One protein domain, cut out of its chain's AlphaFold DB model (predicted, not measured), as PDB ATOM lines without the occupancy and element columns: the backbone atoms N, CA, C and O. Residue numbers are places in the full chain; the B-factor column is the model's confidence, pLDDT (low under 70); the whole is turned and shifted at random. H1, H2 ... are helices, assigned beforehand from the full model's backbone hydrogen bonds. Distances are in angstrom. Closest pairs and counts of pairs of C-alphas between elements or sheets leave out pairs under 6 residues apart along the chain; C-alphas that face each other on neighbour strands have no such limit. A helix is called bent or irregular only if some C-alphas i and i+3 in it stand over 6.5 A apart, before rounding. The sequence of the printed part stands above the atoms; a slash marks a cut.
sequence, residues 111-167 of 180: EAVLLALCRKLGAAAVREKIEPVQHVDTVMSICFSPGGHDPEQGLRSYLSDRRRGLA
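This is residues 111 to 167 of the 180 residues of an uncharacterized protein of Gemmatimonadetes bacterium (UniProt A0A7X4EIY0). Three helices, H1, H2 and H3, follow one another round a C, and the long helix H4 begins at its open side, packs on H1 and, with residues 151 to 158 alone, on H3, and runs on outward past H3. The far end of H4 and the loop between H3 and H4 lie at opposite ends of the longest axis. The printed part has 57 residues with four named helices, in the order H1 H2 H3 H4, and no named strand; the class is all helix. The whole is compact, with a radius of gyration of the C-alphas of 11.0 A, and spans 33 by 23 by 17 A.

H1 holds residues 111 to 121, 15.1 A from first to last C-alpha, and begins with C-alpha 111 at (40.243, 66.249, 57.571). H2 holds residues 123 to 136 and is 18.6 A long; it is irregular, with C-alphas 132 and 135 7.7 A apart. H3 is short, residues 138 to 143, 8.5 A, and begins with C-alpha 138 at (31.775, 63.670, 50.476). H4, the longest, holds residues 151 to 166, 22.1 A, and ends with C-alpha 166 at (47.711, 73.682, 48.424).

H1 and H2 form a helical hairpin: they touch, H2 with residues 123 to 126 alone, and the closest C-alphas are those of Cys 118 and Val 126, 6.1 A apart. They run opposite ways at a shallow tilt of 34 degrees, only just short of steep. H1 touches H4 with 14 pairs of C-alphas within 8 A, the closest those of Glu 111 and Leu 155, 5.6 A apart; these two run opposite ways at a shallow tilt of 28 degrees. H2 and H3 only just touch, and only at the corner by their link, with 3 pairs of C-alphas within 8 A, the closest those of Gln 134 and Ser 141, 5.1 A apart. H3 and H4 form a helical hairpin at a steep tilt of 45 degrees; H4 touches H3 with residues 151 to 158 alone, and the closest C-alphas are those of Cys 143 and Pro 151, 4.6 A apart. H2 and H4 are close but not clearly touching, the closest C-alphas being those of Ala 123 and Pro 151, 6.6 A apart. The helix packing is mostly aligned, but only just: 2 of 3 touching pairs given a tilt are shallow. Each O i to N i+4 pair is within hydrogen-bond range in H1, H3 and H4, and 6 of 10 are in H2.

The two C-alphas farthest apart, those of Gly 147 and Ala 167, are 33.4 A apart. The printed part has no cut. The links H1 to H2 and H2 to H3 are tight, with 1 residue each, and the link H3 to H4 is short, with 7 residues. The mean pLDDT of the printed part is 90.9, and residue 148 is under 70.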
ATOM      1  N   GLU A 111      39.657  67.590  57.608       93.75
ATOM      2  CA  GLU A 111      40.243  66.249  57.571       93.75
ATOM      3  C   GLU A 111      41.310  66.066  58.659       93.75
ATOM      4  O   GLU A 111      41.369  65.016  59.300       93.75
ATOM      5  N   ALA A 112      42.116  67.100  58.918       94.31
ATOM      6  CA  ALA A 112      43.122  67.074  59.974       94.31
ATOM      7  C   ALA A 112      42.472  67.057  61.369       94.31
ATOM      8  O   ALA A 112      42.917  66.313  62.245       94.31
ATOM      9  N   VAL A 113      41.384  67.815  61.567       93.81
ATOM     10  CA  VAL A 113      40.595  67.788  62.812       93.81
ATOM     11  C   VAL A 113      39.987  66.408  63.042       93.81
ATOM     12  O   VAL A 113      40.131  65.850  64.130       93.81
ATOM     13  N   LEU A 114      39.339  65.834  62.028       93.69
ATOM     14  CA  LEU A 114      38.713  64.514  62.123       93.69
ATOM     15  C   LEU A 114      39.749  63.421  62.393       93.69
ATOM     16  O   LEU A 114      39.519  62.576  63.254       93.69
ATOM     17  N   LEU A 115      40.909  63.472  61.735       94.12
ATOM     18  CA  LEU A 115      42.000  62.528  61.975       94.12
ATOM     19  C   LEU A 115      42.498  62.615  63.423       94.12
ATOM     20  O   LEU A 115      42.663  61.592  64.088       94.12
ATOM     21  N   ALA A 116      42.687  63.829  63.940       93.69
ATOM     22  CA  ALA A 116      43.097  64.038  65.322       93.69
ATOM     23  C   ALA A 116      42.049  63.538  66.331       93.69
ATOM     24  O   ALA A 116      42.396  62.949  67.357       93.69
ATOM     25  N   LEU A 117      40.761  63.738  66.034       93.31
ATOM     26  CA  LEU A 117      39.661  63.213  66.841       93.31
ATOM     27  C   LEU A 117      39.613  61.683  66.808       93.31
ATOM     28  O   LEU A 117      39.403  61.086  67.862       93.31
ATOM     29  N   CYS A 118      39.855  61.047  65.657       93.75
ATOM     30  CA  CYS A 118      39.936  59.587  65.549       93.75
ATOM     31  C   CYS A 118      41.057  59.032  66.430       93.75
ATOM     32  O   CYS A 118      40.793  58.154  67.249       93.75
ATOM     33  N   ARG A 119      42.261  59.618  66.365       92.06
ATOM     34  CA  ARG A 119      43.396  59.211  67.213       92.06
ATOM     35  C   ARG A 119      43.100  59.362  68.711       92.06
ATOM     36  O   ARG A 119      43.589  58.583  69.519       92.06
ATOM     37  N   LYS A 120      42.314  60.376  69.092       91.94
ATOM     38  CA  LYS A 120      42.020  60.691  70.500       91.94
ATOM     39  C   LYS A 120      40.837  59.914  71.084       91.94
ATOM     40  O   LYS A 120      40.875  59.546  72.254       91.94
ATOM     41  N   LEU A 121      39.761  59.755  70.319       93.44
ATOM     42  CA  LEU A 121      38.481  59.209  70.790       93.44
ATOM     43  C   LEU A 121      38.196  57.803  70.246       93.44
ATOM     44  O   LEU A 121      37.286  57.135  70.730       93.44
ATOM     45  N   GLY A 122      38.949  57.367  69.237       93.19
ATOM     46  CA  GLY A 122      38.669  56.179  68.443       93.19
ATOM     47  C   GLY A 122      37.728  56.472  67.272       93.19
ATOM     48  O   GLY A 122      36.746  57.210  67.390       93.19
ATOM     49  N   ALA A 123      38.000  55.844  66.126       92.44
ATOM     50  CA  ALA A 123      37.246  56.047  64.889       92.44
ATOM     51  C   ALA A 123      35.741  55.730  65.017       92.44
ATOM     52  O   ALA A 123      34.913  56.415  64.417       92.44
ATOM     53  N   ALA A 124      35.370  54.731  65.828       91.62
ATOM     54  CA  ALA A 124      33.970  54.374  66.072       91.62
ATOM     55  C   ALA A 124      33.196  55.490  66.797       91.62
ATOM     56  O   ALA A 124      32.095  55.841  66.382       91.62
ATOM     57  N   ALA A 125      33.799  56.100  67.824       93.88
ATOM     58  CA  ALA A 125      33.181  57.194  68.573       93.88
ATOM     59  C   ALA A 125      33.030  58.460  67.716       93.88
ATOM     60  O   ALA A 125      32.038  59.182  67.831       93.88
ATOM     61  N   VAL A 126      34.001  58.733  66.838       94.38
ATOM     62  CA  VAL A 126      33.886  59.833  65.870       94.38
ATOM     63  C   VAL A 126      32.770  59.546  64.871       94.38
ATOM     64  O   VAL A 126      31.933  60.419  64.659       94.38
ATOM     65  N   ARG A 127      32.702  58.325  64.320       92.25
ATOM     66  CA  ARG A 127      31.649  57.905  63.380       92.25
ATOM     67  C   ARG A 127      30.250  58.141  63.945       92.25
ATOM     68  O   ARG A 127      29.434  58.767  63.280       92.25
ATOM     69  N   GLU A 128      29.998  57.693  65.171       92.25
ATOM     70  CA  GLU A 128      28.708  57.888  65.845       92.25
ATOM     71  C   GLU A 128      28.356  59.378  65.985       92.25
ATOM     72  O   GLU A 128      27.229  59.787  65.717       92.25
ATOM     73  N   LYS A 129      29.332  60.218  66.349       91.75
ATOM     74  CA  LYS A 129      29.116  61.659  66.544       91.75
ATOM     75  C   LYS A 129      28.850  62.422  65.248       91.75
ATOM     76  O   LYS A 129      28.164  63.443  65.293       91.75
ATOM     77  N   ILE A 130      29.416  61.982  64.124       91.00
ATOM     78  CA  ILE A 130      29.278  62.682  62.840       91.00
ATOM     79  C   ILE A 130      28.145  62.144  61.964       91.00
ATOM     80  O   ILE A 130      27.793  62.809  60.994       91.00
ATOM     81  N   GLU A 131      27.579  60.976  62.283       89.94
ATOM     82  CA  GLU A 131      26.491  60.338  61.526       89.94
ATOM     83  C   GLU A 131      25.369  61.319  61.119       89.94
ATOM     84  O   GLU A 131      25.041  61.358  59.928       89.94
ATOM     85  N   PRO A 132      24.899  62.242  61.992       86.88
ATOM     86  CA  PRO A 132      23.821  63.165  61.632       86.88
ATOM     87  C   PRO A 132      24.161  64.137  60.496       86.88
ATOM     88  O   PRO A 132      23.262  64.726  59.898       86.88
ATOM     89  N   VAL A 133      25.450  64.355  60.224       87.56
ATOM     90  CA  VAL A 133      25.954  65.307  59.221       87.56
ATOM     91  C   VAL A 133      26.848  64.646  58.170       87.56
ATOM     92  O   VAL A 133      27.347  65.326  57.279       87.56
ATOM     93  N   GLN A 134      27.026  63.326  58.222       88.88
ATOM     94  CA  GLN A 134      27.929  62.591  57.334       88.88
ATOM     95  C   GLN A 134      27.586  62.770  55.847       88.88
ATOM     96  O   GLN A 134      28.475  62.794  55.004       88.88
ATOM     97  N   HIS A 135      26.302  62.911  55.522       87.25
ATOM     98  CA  HIS A 135      25.811  63.071  54.152       87.25
ATOM     99  C   HIS A 135      26.095  64.454  53.546       87.25
ATOM    100  O   HIS A 135      25.895  64.641  52.348       87.25
ATOM    101  N   VAL A 136      26.518  65.425  54.359       87.12
ATOM    102  CA  VAL A 136      26.758  66.802  53.911       87.12
ATOM    103  C   VAL A 136      28.091  66.942  53.188       87.12
ATOM    104  O   VAL A 136      28.216  67.774  52.292       87.12
ATOM    105  N   ASP A 137      29.076  66.126  53.559       88.56
ATOM    106  CA  ASP A 137      30.421  66.197  53.011       88.56
ATOM    107  C   ASP A 137      30.849  64.847  52.427       88.56
ATOM    108  O   ASP A 137      30.726  63.793  53.054       88.56
ATOM    109  N   THR A 138      31.373  64.878  51.204       88.38
ATOM    110  CA  THR A 138      31.775  63.670  50.476       88.38
ATOM    111  C   THR A 138      32.926  62.935  51.165       88.38
ATOM    112  O   THR A 138      32.925  61.704  51.193       88.38
ATOM    113  N   VAL A 139      33.894  63.655  51.741       89.44
ATOM    114  CA  VAL A 139      35.033  63.040  52.444       89.44
ATOM    115  C   VAL A 139      34.541  62.339  53.703       89.44
ATOM    116  O   VAL A 139      34.909  61.187  53.940       89.44
ATOM    117  N   MET A 140      33.662  62.987  54.471       90.38
ATOM    118  CA  MET A 140      33.029  62.381  55.643       90.38
ATOM    119  C   MET A 140      32.202  61.149  55.256       90.38
ATOM    120  O   MET A 140      32.337  60.098  55.884       90.38
ATOM    121  N   SER A 141      31.401  61.249  54.192       90.94
ATOM    122  CA  SER A 141      30.588  60.145  53.676       90.94
ATOM    123  C   SER A 141      31.430  58.917  53.329       90.94
ATOM    124  O   SER A 141      31.134  57.818  53.801       90.94
ATOM    125  N   ILE A 142      32.533  59.115  52.601       91.06
ATOM    126  CA  ILE A 142      33.445  58.040  52.192       91.06
ATOM    127  C   ILE A 142      34.189  57.464  53.402       91.06
ATOM    128  O   ILE A 142      34.105  56.259  53.656       91.06
ATOM    129  N   CYS A 143      34.887  58.312  54.165       92.31
ATOM    130  CA  CYS A 143      35.795  57.868  55.225       92.31
ATOM    131  C   CYS A 143      35.058  57.197  56.388       92.31
ATOM    132  O   CYS A 143      35.618  56.325  57.043       92.31
ATOM    133  N   PHE A 144      33.807  57.572  56.655       92.19
ATOM    134  CA  PHE A 144      33.046  57.052  57.793       92.19
ATOM    135  C   PHE A 144      31.879  56.149  57.387       92.19
ATOM    136  O   PHE A 144      30.997  55.870  58.200       92.19
ATOM    137  N   SER A 145      31.867  55.663  56.145       88.75
ATOM    138  CA  SER A 145      30.837  54.744  55.654       88.75
ATOM    139  C   SER A 145      30.733  53.458  56.508       88.75
ATOM    140  O   SER A 145      31.753  52.901  56.945       88.75
ATOM    141  N   PRO A 146      29.512  52.954  56.779       81.12
ATOM    142  CA  PRO A 146      29.317  51.670  57.454       81.12
ATOM    143  C   PRO A 146      29.976  50.527  56.668       81.12
ATOM    144  O   PRO A 146      29.800  50.425  55.459       81.12
ATOM    145  N   GLY A 147      30.750  49.672  57.344       74.94
ATOM    146  CA  GLY A 147      31.488  48.577  56.694       74.94
ATOM    147  C   GLY A 147      32.671  49.009  55.813       74.94
ATOM    148  O   GLY A 147      33.280  48.159  55.168       74.94
ATOM    149  N   GLY A 148      32.999  50.306  55.782       67.56
ATOM    150  CA  GLY A 148      34.127  50.860  55.034       67.56
ATOM    151  C   GLY A 148      35.500  50.580  55.657       67.56
ATOM    152  O   GLY A 148      35.619  50.000  56.736       67.56
ATOM    153  N   HIS A 149      36.543  51.008  54.940       73.00
ATOM    154  CA  HIS A 149      37.947  50.932  55.360       73.00
ATOM    155  C   HIS A 149      38.224  51.821  56.587       73.00
ATOM    156  O   HIS A 149      37.364  52.598  57.007       73.00
ATOM    157  N   ASP A 150      39.422  51.700  57.165       89.25
ATOM    158  CA  ASP A 150      39.869  52.522  58.292       89.25
ATOM    159  C   ASP A 150      39.713  54.031  57.979       89.25
ATOM    160  O   ASP A 150      40.380  54.536  57.065       89.25
ATOM    161  N   PRO A 151      38.853  54.771  58.718       92.12
ATOM    162  CA  PRO A 151      38.641  56.198  58.491       92.12
ATOM    163  C   PRO A 151      39.930  57.013  58.575       92.12
ATOM    164  O   PRO A 151      40.072  58.005  57.859       92.12
ATOM    165  N   GLU A 152      40.889  56.603  59.411       93.06
ATOM    166  CA  GLU A 152      42.163  57.312  59.530       93.06
ATOM    167  C   GLU A 152      42.977  57.243  58.239       93.06
ATOM    168  O   GLU A 152      43.550  58.251  57.817       93.06
ATOM    169  N   GLN A 153      43.002  56.082  57.584       91.62
ATOM    170  CA  GLN A 153      43.697  55.906  56.313       91.62
ATOM    171  C   GLN A 153      43.080  56.786  55.218       91.62
ATOM    172  O   GLN A 153      43.810  57.472  54.497       91.62
ATOM    173  N   GLY A 154      41.746  56.814  55.129       92.62
ATOM    174  CA  GLY A 154      41.026  57.671  54.186       92.62
ATOM    175  C   GLY A 154      41.345  59.151  54.410       92.62
ATOM    176  O   GLY A 154      41.806  59.834  53.494       92.62
ATOM    177  N   LEU A 155      41.199  59.627  55.649       94.25
ATOM    178  CA  LEU A 155      41.484  61.016  56.019       94.25
ATOM    179  C   LEU A 155      42.942  61.409  55.743       94.25
ATOM    180  O   LEU A 155      43.190  62.502  55.232       94.25
ATOM    181  N   ARG A 156      43.912  60.522  56.014       94.19
ATOM    182  CA  ARG A 156      45.330  60.752  55.676       94.19
ATOM    183  C   ARG A 156      45.550  60.889  54.173       94.19
ATOM    184  O   ARG A 156      46.337  61.746  53.765       94.19
ATOM    185  N   SER A 157      44.871  60.076  53.364       93.31
ATOM    186  CA  SER A 157      44.952  60.163  51.901       93.31
ATOM    187  C   SER A 157      44.439  61.517  51.412       93.31
ATOM    188  O   SER A 157      45.178  62.243  50.747       93.31
ATOM    189  N   TYR A 158      43.229  61.909  51.825       93.31
ATOM    190  CA  TYR A 158      42.654  63.210  51.466       93.31
ATOM    191  C   TYR A 158      43.533  64.371  51.935       93.31
ATOM    192  O   TYR A 158      43.840  65.266  51.149       93.31
ATOM    193  N   LEU A 159      44.006  64.342  53.183       93.69
ATOM    194  CA  LEU A 159      44.882  65.384  53.718       93.69
ATOM    195  C   LEU A 159      46.200  65.488  52.935       93.69
ATOM    196  O   LEU A 159      46.671  66.594  52.673       93.69
ATOM    197  N   SER A 160      46.783  64.360  52.522       94.31
ATOM    198  CA  SER A 160      48.014  64.338  51.719       94.31
ATOM    199  C   SER A 160      47.802  64.942  50.330       94.31
ATOM    200  O   SER A 160      48.629  65.731  49.861       94.31
ATOM    201  N   ASP A 161      46.676  64.635  49.689       94.62
ATOM    202  CA  ASP A 161      46.316  65.214  48.394       94.62
ATOM    203  C   ASP A 161      46.041  66.719  48.507       94.62
ATOM    204  O   ASP A 161      46.535  67.504  47.690       94.62
ATOM    205  N   ARG A 162      45.349  67.151  49.572       94.50
ATOM    206  CA  ARG A 162      45.137  68.574  49.884       94.50
ATOM    207  C   ARG A 162      46.455  69.307  50.110       94.50
ATOM    208  O   ARG A 162      46.658  70.354  49.501       94.50
ATOM    209  N   ARG A 163      47.373  68.753  50.910       95.31
ATOM    210  CA  ARG A 163      48.717  69.324  51.139       95.31
ATOM    211  C   ARG A 163      49.458  69.543  49.819       95.31
ATOM    212  O   ARG A 163      49.986  70.625  49.581       95.31
ATOM    213  N   ARG A 164      49.433  68.552  48.922       95.50
ATOM    214  CA  ARG A 164      50.070  68.655  47.600       95.50
ATOM    215  C   ARG A 164      49.430  69.739  46.734       95.50
ATOM    216  O   ARG A 164      50.139  70.529  46.116       95.50
ATOM    217  N   GLY A 165      48.099  69.792  46.696       95.19
ATOM    218  CA  GLY A 165      47.359  70.784  45.915       95.19
ATOM    219  C   GLY A 165      47.521  72.215  46.439       95.19
ATOM    220  O   GLY A 165      47.558  73.165  45.651       95.19
ATOM    221  N   LEU A 166      47.649  72.381  47.755       96.00
ATOM    222  CA  LEU A 166      47.711  73.682  48.424       96.00
ATOM    223  C   LEU A 166      49.130  74.221  48.616       96.00
ATOM    224  O   LEU A 166      49.270  75.394  48.960       96.00
ATOM    225  N   ALA A 167      50.168  73.442  48.301       93.88
ATOM    226  CA  ALA A 167      51.537  73.945  48.253       93.88
ATOM    227  C   ALA A 167      51.619  75.254  47.422       93.88
ATOM    228  O   ALA A 167      51.019  75.325  46.332       93.88
TER     229      ALA A 167